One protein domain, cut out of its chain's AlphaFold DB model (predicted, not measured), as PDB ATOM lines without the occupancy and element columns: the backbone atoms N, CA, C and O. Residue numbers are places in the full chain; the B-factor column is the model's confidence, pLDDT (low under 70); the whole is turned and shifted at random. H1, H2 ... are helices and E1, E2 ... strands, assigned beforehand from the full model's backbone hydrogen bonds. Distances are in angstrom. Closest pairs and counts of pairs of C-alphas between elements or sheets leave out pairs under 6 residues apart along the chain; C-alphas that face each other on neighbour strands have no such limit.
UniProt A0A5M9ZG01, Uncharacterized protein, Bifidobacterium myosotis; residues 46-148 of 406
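AT A GLANCE: This is residues 46 to 148 of the 406 residues of an uncharacterized protein of Bifidobacterium myosotis (UniProt A0A5M9ZG01). What does the model look like? Helix H3 stands in the middle, with H4 and H5 packed on it and the small hairpin of E1 and E2 beside it. H1 packs on the hairpin, and H2 follows directly after E2. What is it built of? The printed part has 103 residues, mostly helix by class, with five named helices and two antiparallel strands in the order H1 E1 E2 H2 H3 H4 H5. It is compact, with a radius of gyration of the C-alphas of 13.1 A and spans of 37 by 28 by 24 A.

HOW THE PARTS SIT: How does the first helix stand? The closest C-alphas of H1, residues 46 to 60, and E2, residues 79 to 84, are those of Ala 60 and Val 83, 5.4 A apart. With residues 56 to 60 alone H1 only just touches H2, residues 85 to 92, with 3 pairs of C-alphas within 8 A, the closest Ala 59 and Ile 87 at 7.1 A. How do the strands pair? E1, residues 71 to 76, forms an antiparallel hairpin with E2; N 72 and O 83 are within hydrogen-bond range at 2.8 A. What touches the third helix? H3, residues 98 to 111, forms a helical hairpin with H4, residues 116 to 127, at a shallow tilt of 19 degrees, the closest C-alphas being Ala 109 and Arg 117, 5.1 A apart. H5, residues 131 to 145, touches H3 at a steep tilt of 51 degrees, the same way, closest at C-alphas His 101 and Ala 138, 5.0 A apart. Are the helix backbones complete? Each O i to N i+4 pair is within hydrogen-bond range in H1, H2 and H4, but 9 of 10 in H3 and 7 of 11 in H5.

IN THESE COORDINATES: Where does the first helix begin? C-alpha 46 is at (16.339, -55.113, 30.121), and H1 measures 20.9 A. Where does the last helix end? C-alpha 145 of H5 is at (15.983, -36.150, 26.899); H5 measures 19.5 A and H3 20.4 A.

THE WHOLE: How far does it reach? The two C-alphas farthest apart, Asp 67 and Glu 126, are 39.4 A apart; the printed part has no cut and no long link. Where is confidence low? The mean pLDDT of the printed part is 73.5, and 37 residues are under 70, among them 131 to 145.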
ATOM      1  N   GLU A  46      16.154 -55.674  28.788       72.31
ATOM      2  CA  GLU A  46      16.339 -55.113  30.121       72.31
ATOM      3  C   GLU A  46      17.785 -55.250  30.609       72.31
ATOM      4  O   GLU A  46      18.359 -54.283  31.120       72.31
ATOM      5  N   THR A  47      18.399 -56.413  30.402       77.62
ATOM      6  CA  THR A  47      19.807 -56.633  30.752       77.62
ATOM      7  C   THR A  47      20.742 -55.776  29.897       77.62
ATOM      8  O   THR A  47      21.650 -55.137  30.440       77.62
ATOM      9  N   GLU A  48      20.505 -55.689  28.584       75.31
ATOM     10  CA  GLU A  48      21.314 -54.847  27.690       75.31
ATOM     11  C   GLU A  48      21.195 -53.362  28.054       75.31
ATOM     12  O   GLU A  48      22.203 -52.662  28.162       75.31
ATOM     13  N   TRP A  49      19.975 -52.899  28.338       78.94
ATOM     14  CA  TRP A  49      19.724 -51.542  28.816       78.94
ATOM     15  C   TRP A  49      20.508 -51.219  30.089       78.94
ATOM     16  O   TRP A  49      21.198 -50.200  30.140       78.94
ATOM     17  N   ARG A  50      20.430 -52.073  31.118       80.50
ATOM     18  CA  ARG A  50      21.117 -51.834  32.400       80.50
ATOM     19  C   ARG A  50      22.634 -51.789  32.224       80.50
ATOM     20  O   ARG A  50      23.283 -50.908  32.786       80.50
ATOM     21  N   ALA A  51      23.196 -52.699  31.429       83.38
ATOM     22  CA  ALA A  51      24.632 -52.743  31.160       83.38
ATOM     23  C   ALA A  51      25.125 -51.481  30.433       83.38
ATOM     24  O   ALA A  51      26.168 -50.916  30.786       83.38
ATOM     25  N   GLU A  52      24.364 -51.013  29.447       83.94
ATOM     26  CA  GLU A  52      24.739 -49.849  28.652       83.94
ATOM     27  C   GLU A  52      24.550 -48.542  29.435       83.94
ATOM     28  O   GLU A  52      25.440 -47.691  29.448       83.94
ATOM     29  N   THR A  53      23.468 -48.436  30.208       82.50
ATOM     30  CA  THR A  53      23.208 -47.313  31.123       82.50
ATOM     31  C   THR A  53      24.295 -47.201  32.198       82.50
ATOM     32  O   THR A  53      24.824 -46.117  32.435       82.50
ATOM     33  N   ALA A  54      24.727 -48.325  32.785       85.06
ATOM     34  CA  ALA A  54      25.846 -48.350  33.730       85.06
ATOM     35  C   ALA A  54      27.184 -47.962  33.079       85.06
ATOM     36  O   ALA A  54      28.052 -47.370  33.722       85.06
ATOM     37  N   THR A  55      27.376 -48.293  31.802       86.88
ATOM     38  CA  THR A  55      28.576 -47.891  31.058       86.88
ATOM     39  C   THR A  55      28.600 -46.386  30.813       86.88
ATOM     40  O   THR A  55      29.653 -45.769  30.980       86.88
ATOM     41  N   LEU A  56      27.452 -45.796  30.473       86.50
ATOM     42  CA  LEU A  56      27.305 -44.351  30.320       86.50
ATOM     43  C   LEU A  56      27.508 -43.609  31.643       86.50
ATOM     44  O   LEU A  56      28.256 -42.637  31.656       86.50
ATOM     45  N   ALA A  57      26.954 -44.109  32.752       84.88
ATOM     46  CA  ALA A  57      27.178 -43.535  34.080       84.88
ATOM     47  C   ALA A  57      28.675 -43.473  34.429       84.88
ATOM     48  O   ALA A  57      29.213 -42.407  34.701       84.88
ATOM     49  N   ARG A  58      29.402 -44.590  34.274       86.62
ATOM     50  CA  ARG A  58      30.858 -44.622  34.520       86.62
ATOM     51  C   ARG A  58      31.664 -43.731  33.575       86.62
ATOM     52  O   ARG A  58      32.825 -43.444  33.865       86.62
ATOM     53  N   ALA A  59      31.151 -43.442  32.382       85.38
ATOM     54  CA  ALA A  59      31.805 -42.535  31.447       85.38
ATOM     55  C   ALA A  59      31.568 -41.077  31.864       85.38
ATOM     56  O   ALA A  59      32.518 -40.294  31.853       85.38
ATOM     57  N   ALA A  60      30.342 -40.750  32.281       82.75
ATOM     58  CA  ALA A  60      29.982 -39.447  32.824       82.75
ATOM     59  C   ALA A  60      30.800 -39.123  34.084       82.75
ATOM     60  O   ALA A  60      31.456 -38.093  34.108       82.75
ATOM     61  N   ASP A  61      30.914 -40.052  35.041       81.25
ATOM     62  CA  ASP A  61      31.699 -39.856  36.276       81.25
ATOM     63  C   ASP A  61      33.183 -39.535  36.029       81.25
ATOM     64  O   ASP A  61      33.847 -38.903  36.848       81.25
ATOM     65  N   ARG A  62      33.739 -40.010  34.907       79.88
ATOM     66  CA  ARG A  62      35.151 -39.805  34.543       79.88
ATOM     67  C   ARG A  62      35.401 -38.511  33.776       79.88
ATOM     68  O   ARG A  62      36.560 -38.174  33.544       79.88
ATOM     69  N   THR A  63      34.346 -37.817  33.368       71.69
ATOM     70  CA  THR A  63      34.427 -36.622  32.532       71.69
ATOM     71  C   THR A  63      33.890 -35.451  33.340       71.69
ATOM     72  O   THR A  63      32.714 -35.433  33.684       71.69
ATOM     73  N   ALA A  64      34.739 -34.474  33.663       58.97
ATOM     74  CA  ALA A  64      34.239 -33.225  34.225       58.97
ATOM     75  C   ALA A  64      33.341 -32.560  33.165       58.97
ATOM     76  O   ALA A  64      33.805 -32.414  32.027       58.97
ATOM     77  N   PRO A  65      32.077 -32.218  33.476       59.31
ATOM     78  CA  PRO A  65      31.238 -31.502  32.527       59.31
ATOM     79  C   PRO A  65      31.928 -30.181  32.175       59.31
ATOM     80  O   PRO A  65      32.440 -29.497  33.061       59.31
ATOM     81  N   MET A  66      31.994 -29.839  30.886       61.09
ATOM     82  CA  MET A  66      32.290 -28.456  30.515       61.09
ATOM     83  C   MET A  66      31.066 -27.610  30.876       61.09
ATOM     84  O   MET A  66      29.947 -28.062  30.630       61.09
ATOM     85  N   ASP A  67      31.277 -26.414  31.430       62.22
ATOM     86  CA  ASP A  67      30.215 -25.594  32.039       62.22
ATOM     87  C   ASP A  67      29.010 -25.325  31.102       62.22
ATOM     88  O   ASP A  67      27.888 -25.199  31.582       62.22
ATOM     89  N   ASP A  68      29.203 -25.363  29.776       70.81
ATOM     90  CA  ASP A  68      28.162 -25.083  28.771       70.81
ATOM     91  C   ASP A  68      27.712 -26.307  27.937       70.81
ATOM     92  O   ASP A  68      27.080 -26.169  26.881       70.81
ATOM     93  N   GLU A  69      28.064 -27.533  28.333       79.75
ATOM     94  CA  GLU A  69      27.773 -28.715  27.518       79.75
ATOM     95  C   GLU A  69      26.338 -29.255  27.716       79.75
ATOM     96  O   GLU A  69      25.925 -29.507  28.848       79.75
ATOM     97  N   PRO A  70      25.571 -29.532  26.635       80.69
ATOM     98  CA  PRO A  70      24.283 -30.210  26.753       80.69
ATOM     99  C   PRO A  70      24.423 -31.595  27.394       80.69
ATOM    100  O   PRO A  70      25.332 -32.359  27.057       80.69
ATOM    101  N   VAL A  71      23.472 -31.959  28.249       82.81
ATOM    102  CA  VAL A  71      23.456 -33.248  28.952       82.81
ATOM    103  C   VAL A  71      22.204 -34.046  28.619       82.81
ATOM    104  O   VAL A  71      21.107 -33.521  28.459       82.81
ATOM    105  N   TRP A  72      22.372 -35.355  28.514       85.06
ATOM    106  CA  TRP A  72      21.299 -36.311  28.300       85.06
ATOM    107  C   TRP A  72      20.835 -36.878  29.634       85.06
ATOM    108  O   TRP A  72      21.639 -37.436  30.372       85.06
ATOM    109  N   MET A  73      19.538 -36.785  29.918       81.94
ATOM    110  CA  MET A  73      18.923 -37.270  31.154       81.94
ATOM    111  C   MET A  73      18.397 -38.698  30.975       81.94
ATOM    112  O   MET A  73      17.199 -38.920  30.760       81.94
ATOM    113  N   LEU A  74      19.305 -39.670  31.048       82.94
ATOM    114  CA  LEU A  74      19.032 -41.093  30.822       82.94
ATOM    115  C   LEU A  74      18.771 -41.838  32.138       82.94
ATOM    116  O   LEU A  74      19.010 -41.308  33.213       82.94
ATOM    117  N   GLY A  75      18.290 -43.081  32.067       76.00
ATOM    118  CA  GLY A  75      18.006 -43.889  33.259       76.00
ATOM    119  C   GLY A  75      16.564 -43.777  33.758       76.00
ATOM    120  O   GLY A  75      15.665 -43.358  33.028       76.00
ATOM    121  N   ASP A  76      16.353 -44.231  34.991       73.81
ATOM    122  CA  ASP A  76      15.061 -44.185  35.678       73.81
ATOM    123  C   ASP A  76      14.790 -42.766  36.223       73.81
ATOM    124  O   ASP A  76      15.742 -42.101  36.632       73.81
ATOM    125  N   PRO A  77      13.535 -42.277  36.251       69.81
ATOM    126  CA  PRO A  77      13.201 -40.992  36.866       69.81
ATOM    127  C   PRO A  77      13.683 -40.814  38.315       69.81
ATOM    128  O   PRO A  77      14.006 -39.691  38.690       69.81
ATOM    129  N   GLU A  78      13.734 -41.882  39.116       74.25
ATOM    130  CA  GLU A  78      14.223 -41.851  40.504       74.25
ATOM    131  C   GLU A  78      15.753 -41.786  40.587       74.25
ATOM    132  O   GLU A  78      16.307 -41.294  41.567       74.25
ATOM    133  N   HIS A  79      16.441 -42.263  39.548       73.00
ATOM    134  CA  HIS A  79      17.900 -42.315  39.472       73.00
ATOM    135  C   HIS A  79      18.380 -41.858  38.085       73.00
ATOM    136  O   HIS A  79      18.929 -42.665  37.319       73.00
ATOM    137  N   PRO A  80      18.147 -40.582  37.720       78.38
ATOM    138  CA  PRO A  80      18.543 -40.079  36.421       78.38
ATOM    139  C   PRO A  80      20.065 -39.951  36.353       78.38
ATOM    140  O   PRO A  80      20.729 -39.527  37.297       78.38
ATOM    141  N   ILE A  81      20.617 -40.289  35.198       81.69
ATOM    142  CA  ILE A  81      22.033 -40.185  34.877       81.69
ATOM    143  C   ILE A  81      22.174 -39.064  33.857       81.69
ATOM    144  O   ILE A  81      21.675 -39.180  32.736       81.69
ATOM    145  N   ALA A  82      22.861 -37.993  34.248       85.31
ATOM    146  CA  ALA A  82      23.257 -36.925  33.344       85.31
ATOM    147  C   ALA A  82      24.488 -37.374  32.544       85.31
ATOM    148  O   ALA A  82      25.550 -37.631  33.110       85.31
ATOM    149  N   VAL A  83      24.345 -37.498  31.226       85.56
ATOM    150  CA  VAL A  83      25.424 -37.923  30.328       85.56
ATOM    151  C   VAL A  83      25.768 -36.781  29.370       85.56
ATOM    152  O   VAL A  83      24.926 -36.434  28.542       85.56
ATOM    153  N   PRO A  84      26.982 -36.209  29.428       86.31
ATOM    154  CA  PRO A  84      27.415 -35.180  28.486       86.31
ATOM    155  C   PRO A  84      27.265 -35.602  27.018       86.31
ATOM    156  O   PRO A  84      27.533 -36.750  26.641       86.31
ATOM    157  N   ASP A  85      26.840 -34.671  26.166       84.12
ATOM    158  CA  ASP A  85      26.595 -34.903  24.739       84.12
ATOM    159  C   ASP A  85      27.843 -35.395  23.985       84.12
ATOM    160  O   ASP A  85      27.738 -36.183  23.048       84.12
ATOM    161  N   SER A  86      29.037 -34.995  24.412       84.12
ATOM    162  CA  SER A  86      30.333 -35.454  23.908       84.12
ATOM    163  C   SER A  86      30.537 -36.949  24.124       84.12
ATOM    164  O   SER A  86      31.039 -37.627  23.225       84.12
ATOM    165  N   ILE A  87      30.087 -37.496  25.258       86.56
ATOM    166  CA  ILE A  87      30.129 -38.935  25.542       86.56
ATOM    167  C   ILE A  87      29.163 -39.674  24.620       86.56
ATOM    168  O   ILE A  87      29.537 -40.688  24.024       86.56
ATOM    169  N   ILE A  88      27.948 -39.146  24.453       85.44
ATOM    170  CA  ILE A  88      26.946 -39.709  23.541       85.44
ATOM    171  C   ILE A  88      27.476 -39.719  22.102       85.44
ATOM    172  O   ILE A  88      27.476 -40.768  21.455       85.44
ATOM    173  N   ARG A  89      28.023 -38.598  21.621       83.19
ATOM    174  CA  ARG A  89      28.601 -38.490  20.273       83.19
ATOM    175  C   ARG A  89      29.824 -39.377  20.077       83.19
ATOM    176  O   ARG A  89      29.977 -39.960  19.007       83.19
ATOM    177  N   SER A  90      30.693 -39.475  21.079       83.19
ATOM    178  CA  SER A  90      31.891 -40.319  21.029       83.19
ATOM    179  C   SER A  90      31.521 -41.800  20.924       83.19
ATOM    180  O   SER A  90      32.128 -42.545  20.155       83.19
ATOM    181  N   ARG A  91      30.486 -42.227  21.657       83.56
ATOM    182  CA  ARG A  91      30.085 -43.634  21.736       83.56
ATOM    183  C   ARG A  91      29.170 -44.086  20.600       83.56
ATOM    184  O   ARG A  91      29.333 -45.202  20.119       83.56
ATOM    185  N   TYR A  92      28.227 -43.243  20.184       83.12
ATOM    186  CA  TYR A  92      27.150 -43.602  19.250       83.12
ATOM    187  C   TYR A  92      27.193 -42.815  17.931       83.12
ATOM    188  O   TYR A  92      26.382 -43.035  17.029       83.12
ATOM    189  N   GLY A  93      28.119 -41.866  17.796       77.12
ATOM    190  CA  GLY A  93      28.163 -40.962  16.654       77.12
ATOM    191  C   GLY A  93      27.036 -39.923  16.667       77.12
ATOM    192  O   GLY A  93      26.398 -39.649  17.677       77.12
ATOM    193  N   ARG A  94      26.811 -39.304  15.507       60.44
ATOM    194  CA  ARG A  94      25.963 -38.114  15.322       60.44
ATOM    195  C   ARG A  94      24.467 -38.457  15.126       60.44
ATOM    196  O   ARG A  94      23.857 -37.892  14.235       60.44
ATOM    197  N   ASP A  95      23.912 -39.400  15.901       60.75
ATOM    198  CA  ASP A  95      22.461 -39.734  16.015       60.75
ATOM    199  C   ASP A  95      21.932 -40.970  15.243       60.75
ATOM    200  O   ASP A  95      20.719 -41.194  15.161       60.75
ATOM    201  N   GLY A  96      22.813 -41.806  14.685       61.09
ATOM    202  CA  GLY A  96      22.424 -42.949  13.841       61.09
ATOM    203  C   GLY A  96      22.360 -44.320  14.523       61.09
ATOM    204  O   GLY A  96      21.858 -45.259  13.901       61.09
ATOM    205  N   ASP A  97      22.875 -44.455  15.749       77.19
ATOM    206  CA  ASP A  97      23.040 -45.756  16.403       77.19
ATOM    207  C   ASP A  97      21.720 -46.275  17.016       77.19
ATOM    208  O   ASP A  97      21.168 -45.634  17.920       77.19
ATOM    209  N   PRO A  98      21.233 -47.463  16.604       70.88
ATOM    210  CA  PRO A  98      20.041 -48.092  17.176       70.88
ATOM    211  C   PRO A  98      20.125 -48.346  18.689       70.88
ATOM    212  O   PRO A  98      19.098 -48.423  19.368       70.88
ATOM    213  N   ARG A  99      21.333 -48.480  19.251       76.75
ATOM    214  CA  ARG A  99      21.541 -48.624  20.701       76.75
ATOM    215  C   ARG A  99      21.116 -47.366  21.441       76.75
ATOM    216  O   ARG A  99      20.357 -47.463  22.398       76.75
ATOM    217  N   LEU A 100      21.526 -46.198  20.952       82.12
ATOM    218  CA  LEU A 100      21.135 -44.913  21.526       82.12
ATOM    219  C   LEU A 100      19.622 -44.686  21.413       82.12
ATOM    220  O   LEU A 100      18.992 -44.237  22.367       82.12
ATOM    221  N   HIS A 101      19.020 -45.077  20.287       77.81
ATOM    222  CA  HIS A 101      17.567 -45.008  20.096       77.81
ATOM    223  C   HIS A 101      16.801 -45.851  21.117       77.81
ATOM    224  O   HIS A 101      15.845 -45.366  21.717       77.81
ATOM    225  N   ARG A 102      17.242 -47.089  21.373       75.69
ATOM    226  CA  ARG A 102      16.649 -47.949  22.415       75.69
ATOM    227  C   ARG A 102      16.766 -47.346  23.799       75.69
ATOM    228  O   ARG A 102      15.809 -47.374  24.570       75.69
ATOM    229  N   ILE A 103      17.936 -46.793  24.085       80.56
ATOM    230  CA  ILE A 103      18.241 -46.184  25.370       80.56
ATOM    231  C   ILE A 103      17.316 -44.991  25.633       80.56
ATOM    232  O   ILE A 103      16.671 -44.906  26.677       80.56
ATOM    233  N   ALA A 104      17.182 -44.106  24.652       79.12
ATOM    234  CA  ALA A 104      16.307 -42.949  24.750       79.12
ATOM    235  C   ALA A 104      14.823 -43.328  24.823       79.12
ATOM    236  O   ALA A 104      14.098 -42.817  25.676       79.12
ATOM    237  N   ALA A 105      14.364 -44.263  23.985       73.81
ATOM    238  CA  ALA A 105      12.974 -44.717  24.006       73.81
ATOM    239  C   ALA A 105      12.579 -45.289  25.377       73.81
ATOM    240  O   ALA A 105      11.512 -44.966  25.898       73.81
ATOM    241  N   ARG A 106      13.465 -46.074  26.004       80.00
ATOM    242  CA  ARG A 106      13.217 -46.643  27.333       80.00
ATOM    243  C   ARG A 106      13.259 -45.591  28.443       80.00
ATOM    244  O   ARG A 106      12.355 -45.577  29.274       80.00
ATOM    245  N   ALA A 107      14.244 -44.689  28.437       76.44
ATOM    246  CA  ALA A 107      14.315 -43.579  29.397       76.44
ATOM    247  C   ALA A 107      13.056 -42.700  29.352       76.44
ATOM    248  O   ALA A 107      12.542 -42.268  30.383       76.44
ATOM    249  N   TRP A 108      12.526 -42.459  28.152       78.56
ATOM    250  CA  TRP A 108      11.275 -41.733  27.979       78.56
ATOM    251  C   TRP A 108      10.065 -42.534  28.474       78.56
ATOM    252  O   TRP A 108       9.236 -41.979  29.194       78.56
ATOM    253  N   ALA A 109       9.979 -43.829  28.149       72.56
ATOM    254  CA  ALA A 109       8.881 -44.697  28.578       72.56
ATOM    255  C   ALA A 109       8.743 -44.746  30.108       72.56
ATOM    256  O   ALA A 109       7.633 -44.654  30.630       72.56
ATOM    257  N   LEU A 110       9.865 -44.817  30.833       74.81
ATOM    258  CA  LEU A 110       9.878 -44.832  32.301       74.81
ATOM    259  C   LEU A 110       9.333 -43.538  32.927       74.81
ATOM    260  O   LEU A 110       8.845 -43.570  34.053       74.81
ATOM    261  N   ARG A 111       9.348 -42.413  32.201       69.88
ATOM    262  CA  ARG A 111       8.764 -41.134  32.646       69.88
ATOM    263  C   ARG A 111       7.254 -41.046  32.418       69.88
ATOM    264  O   ARG A 111       6.620 -40.144  32.954       69.88
ATOM    265  N   GLN A 112       6.672 -41.955  31.636       69.88
ATOM    266  CA  GLN A 112       5.238 -41.952  31.343       69.88
ATOM    267  C   GLN A 112       4.431 -42.604  32.466       69.88
ATOM    268  O   GLN A 112       4.937 -43.463  33.192       69.88
ATOM    269  N   ALA A 113       3.161 -42.224  32.586       59.00
ATOM    270  CA  ALA A 113       2.204 -42.915  33.443       59.00
ATOM    271  C   ALA A 113       1.805 -44.282  32.850       59.00
ATOM    272  O   ALA A 113       1.921 -44.527  31.643       59.00
ATOM    273  N   GLU A 114       1.293 -45.176  33.693       68.69
ATOM    274  CA  GLU A 114       0.559 -46.352  33.212       68.69
ATOM    275  C   GLU A 114      -0.782 -45.921  32.588       68.69
ATOM    276  O   GLU A 114      -1.387 -44.966  33.078       68.69
ATOM    277  N   PRO A 115      -1.276 -46.578  31.516       63.97
ATOM    278  CA  PRO A 115      -0.782 -47.810  30.878       63.97
ATOM    279  C   PRO A 115       0.235 -47.583  29.742       63.97
ATOM    280  O   PRO A 115       0.698 -48.535  29.107       63.97
ATOM    281  N   LEU A 116       0.551 -46.321  29.434       52.34
ATOM    282  CA  LEU A 116       1.404 -45.957  28.302       52.34
ATOM    283  C   LEU A 116       2.825 -46.509  28.469       52.34
ATOM    284  O   LEU A 116       3.389 -47.042  27.515       52.34
ATOM    285  N   ARG A 117       3.363 -46.453  29.693       66.12
ATOM    286  CA  ARG A 117       4.654 -47.054  30.059       66.12
ATOM    287  C   ARG A 117       4.723 -48.537  29.682       66.12
ATOM    288  O   ARG A 117       5.622 -48.924  28.936       66.12
ATOM    289  N   SER A 118       3.764 -49.349  30.134       60.34
ATOM    290  CA  SER A 118       3.728 -50.789  29.841       60.34
ATOM    291  C   SER A 118       3.659 -51.094  28.344       60.34
ATOM    292  O   SER A 118       4.382 -51.963  27.859       60.34
ATOM    293  N   LYS A 119       2.824 -50.361  27.598       68.44
ATOM    294  CA  LYS A 119       2.686 -50.546  26.147       68.44
ATOM    295  C   LYS A 119       4.001 -50.269  25.413       68.44
ATOM    296  O   LYS A 119       4.455 -51.098  24.637       68.44
ATOM    297  N   VAL A 120       4.640 -49.137  25.702       66.75
ATOM    298  CA  VAL A 120       5.887 -48.740  25.028       66.75
ATOM    299  C   VAL A 120       7.032 -49.698  25.369       66.75
ATOM    300  O   VAL A 120       7.834 -50.032  24.502       66.75
ATOM    301  N   LEU A 121       7.106 -50.185  26.612       73.44
ATOM    302  CA  LEU A 121       8.100 -51.190  26.996       73.44
ATOM    303  C   LEU A 121       7.886 -52.530  26.276       73.44
ATOM    304  O   LEU A 121       8.871 -53.169  25.905       73.44
ATOM    305  N   ALA A 122       6.632 -52.933  26.043       71.25
ATOM    306  CA  ALA A 122       6.314 -54.116  25.246       71.25
ATOM    307  C   ALA A 122       6.723 -53.935  23.774       71.25
ATOM    308  O   ALA A 122       7.394 -54.808  23.226       71.25
ATOM    309  N   ASP A 123       6.428 -52.779  23.174       67.62
ATOM    310  CA  ASP A 123       6.810 -52.473  21.790       67.62
ATOM    311  C   ASP A 123       8.345 -52.448  21.618       67.62
ATOM    312  O   ASP A 123       8.876 -52.966  20.636       67.62
ATOM    313  N   ILE A 124       9.090 -51.916  22.597       72.12
ATOM    314  CA  ILE A 124      10.566 -51.961  22.607       72.12
ATOM    315  C   ILE A 124      11.076 -53.402  22.736       72.12
ATOM    316  O   ILE A 124      12.092 -53.746  22.134       72.12
ATOM    317  N   ALA A 125      10.411 -54.250  23.523       73.06
ATOM    318  CA  ALA A 125      10.799 -55.651  23.647       73.06
ATOM    319  C   ALA A 125      10.548 -56.436  22.348       73.06
ATOM    320  O   ALA A 125      11.352 -57.298  21.996       73.06
ATOM    321  N   GLU A 126       9.478 -56.111  21.620       72.25
ATOM    322  CA  GLU A 126       9.109 -56.761  20.359       72.25
ATOM    323  C   GLU A 126       9.942 -56.264  19.165       72.25
ATOM    324  O   GLU A 126      10.398 -57.064  18.347       72.25
ATOM    325  N   HIS A 127      10.187 -54.954  19.076       70.31
ATOM    326  CA  HIS A 127      10.801 -54.305  17.911       70.31
ATOM    327  C   HIS A 127      12.194 -53.722  18.176       70.31
ATOM    328  O   HIS A 127      12.795 -53.126  17.286       70.31
ATOM    329  N   GLY A 128      12.759 -53.905  19.370       63.66
ATOM    330  CA  GLY A 128      14.042 -53.309  19.763       63.66
ATOM    331  C   GLY A 128      15.249 -53.746  18.926       63.66
ATOM    332  O   GLY A 128      16.311 -53.128  18.993       63.66
ATOM    333  N   THR A 129      15.134 -54.805  18.131       71.25
ATOM    334  CA  THR A 129      16.179 -55.229  17.188       71.25
ATOM    335  C   THR A 129      16.007 -54.619  15.793       71.25
ATOM    336  O   THR A 129      16.954 -54.640  15.006       71.25
ATOM    337  N   ASP A 130      14.850 -54.020  15.493       71.31
ATOM    338  CA  ASP A 130      14.584 -53.311  14.245       71.31
ATOM    339  C   ASP A 130      15.135 -51.880  14.320       71.31
ATOM    340  O   ASP A 130      14.563 -50.962  14.912       71.31
ATOM    341  N   ALA A 131      16.294 -51.694  13.693       66.44
ATOM    342  CA  ALA A 131      17.004 -50.425  13.654       66.44
ATOM    343  C   ALA A 131      16.219 -49.295  12.968       66.44
ATOM    344  O   ALA A 131      16.450 -48.124  13.272       66.44
ATOM    345  N   GLU A 132      15.342 -49.607  12.014       65.12
ATOM    346  CA  GLU A 132      14.548 -48.599  11.315       65.12
ATOM    347  C   GLU A 132      13.340 -48.190  12.149       65.12
ATOM    348  O   GLU A 132      13.120 -46.991  12.348       65.12
ATOM    349  N   TRP A 133      12.645 -49.170  12.727       65.38
ATOM    350  CA  TRP A 133      11.561 -48.927  13.671       65.38
ATOM    351  C   TRP A 133      12.046 -48.090  14.860       65.38
ATOM    352  O   TRP A 133      11.469 -47.040  15.155       65.38
ATOM    353  N   MET A 134      13.162 -48.484  15.481       67.94
ATOM    354  CA  MET A 134      13.739 -47.767  16.620       67.94
ATOM    355  C   MET A 134      14.150 -46.342  16.257       67.94
ATOM    356  O   MET A 134      13.893 -45.416  17.023       67.94
ATOM    357  N   ARG A 135      14.738 -46.134  15.075       64.12
ATOM    358  CA  ARG A 135      15.143 -44.800  14.614       64.12
ATOM    359  C   ARG A 135      13.952 -43.869  14.437       64.12
ATOM    360  O   ARG A 135      14.044 -42.702  14.809       64.12
ATOM    361  N   ILE A 136      12.856 -44.362  13.864       60.28
ATOM    362  CA  ILE A 136      11.645 -43.565  13.633       60.28
ATOM    363  C   ILE A 136      11.026 -43.141  14.970       60.28
ATOM    364  O   ILE A 136      10.740 -41.961  15.160       60.28
ATOM    365  N   HIS A 137      10.887 -44.074  15.911       60.19
ATOM    366  CA  HIS A 137      10.162 -43.828  17.160       60.19
ATOM    367  C   HIS A 137      11.016 -43.137  18.234       60.19
ATOM    368  O   HIS A 137      10.502 -42.331  19.005       60.19
ATOM    369  N   ALA A 138      12.330 -43.380  18.270       62.44
ATOM    370  CA  ALA A 138      13.202 -42.760  19.265       62.44
ATOM    371  C   ALA A 138      13.595 -41.321  18.915       62.44
ATOM    372  O   ALA A 138      13.837 -40.515  19.810       62.44
ATOM    373  N   ARG A 139      13.659 -40.961  17.627       61.53
ATOM    374  CA  ARG A 139      14.132 -39.634  17.198       61.53
ATOM    375  C   ARG A 139      13.333 -38.483  17.818       61.53
ATOM    376  O   ARG A 139      13.922 -37.458  18.143       61.53
ATOM    377  N   ALA A 140      12.031 -38.674  18.017       57.19
ATOM    378  CA  ALA A 140      11.152 -37.694  18.648       57.19
ATOM    379  C   ALA A 140      11.478 -37.470  20.140       57.19
ATOM    380  O   ALA A 140      11.443 -36.344  20.624       57.19
ATOM    381  N   VAL A 141      11.850 -38.519  20.876       61.19
ATOM    382  CA  VAL A 141      12.103 -38.427  22.328       61.19
ATOM    383  C   VAL A 141      13.548 -38.059  22.665       61.19
ATOM    384  O   VAL A 141      13.828 -37.558  23.750       61.19
ATOM    385  N   MET A 142      14.467 -38.251  21.719       65.75
ATOM    386  CA  MET A 142      15.884 -37.902  21.858       65.75
ATOM    387  C   MET A 142      16.097 -36.405  22.143       65.75
ATOM    388  O   MET A 142      16.926 -36.059  22.977       65.75
ATOM    389  N   GLY A 143      15.318 -35.519  21.512       65.69
ATOM    390  CA  GLY A 143      15.368 -34.077  21.791       65.69
ATOM    391  C   GLY A 143      14.874 -33.721  23.196       65.69
ATOM    392  O   GLY A 143      15.479 -32.896  23.865       65.69
ATOM    393  N   TYR A 144      13.829 -34.403  23.677       62.91
ATOM    394  CA  TYR A 144      13.264 -34.199  25.017       62.91
ATOM    395  C   TYR A 144      14.224 -34.612  26.142       62.91
ATOM    396  O   TYR A 144      14.238 -34.012  27.212       62.91
ATOM    397  N   LEU A 145      15.026 -35.652  25.911       67.19
ATOM    398  CA  LEU A 145      15.983 -36.150  26.899       67.19
ATOM    399  C   LEU A 145      17.279 -35.342  26.940       67.19
ATOM    400  O   LEU A 145      18.063 -35.520  27.871       67.19
ATOM    401  N   ARG A 146      17.512 -34.476  25.954       77.06
ATOM    402  CA  ARG A 146      18.695 -33.631  25.872       77.06
ATOM    403  C   ARG A 146      18.381 -32.269  26.482       77.06
ATOM    404  O   ARG A 146      17.724 -31.436  25.867       77.06
ATOM    405  N   ALA A 147      18.856 -32.053  27.698       66.50
ATOM    406  CA  ALA A 147      18.737 -30.787  28.399       66.50
ATOM    407  C   ALA A 147      19.878 -29.834  27.997       66.50
ATOM    408  O   ALA A 147      21.017 -30.253  27.770       66.50
ATOM    409  N   ALA A 148      19.562 -28.540  27.922       54.69
ATOM    410  CA  ALA A 148      20.573 -27.488  27.990       54.69
ATOM    411  C   ALA A 148      21.254 -27.530  29.379       54.69
ATOM    412  O   ALA A 148      20.600 -27.968  30.328       54.69
TER     413      ALA A 148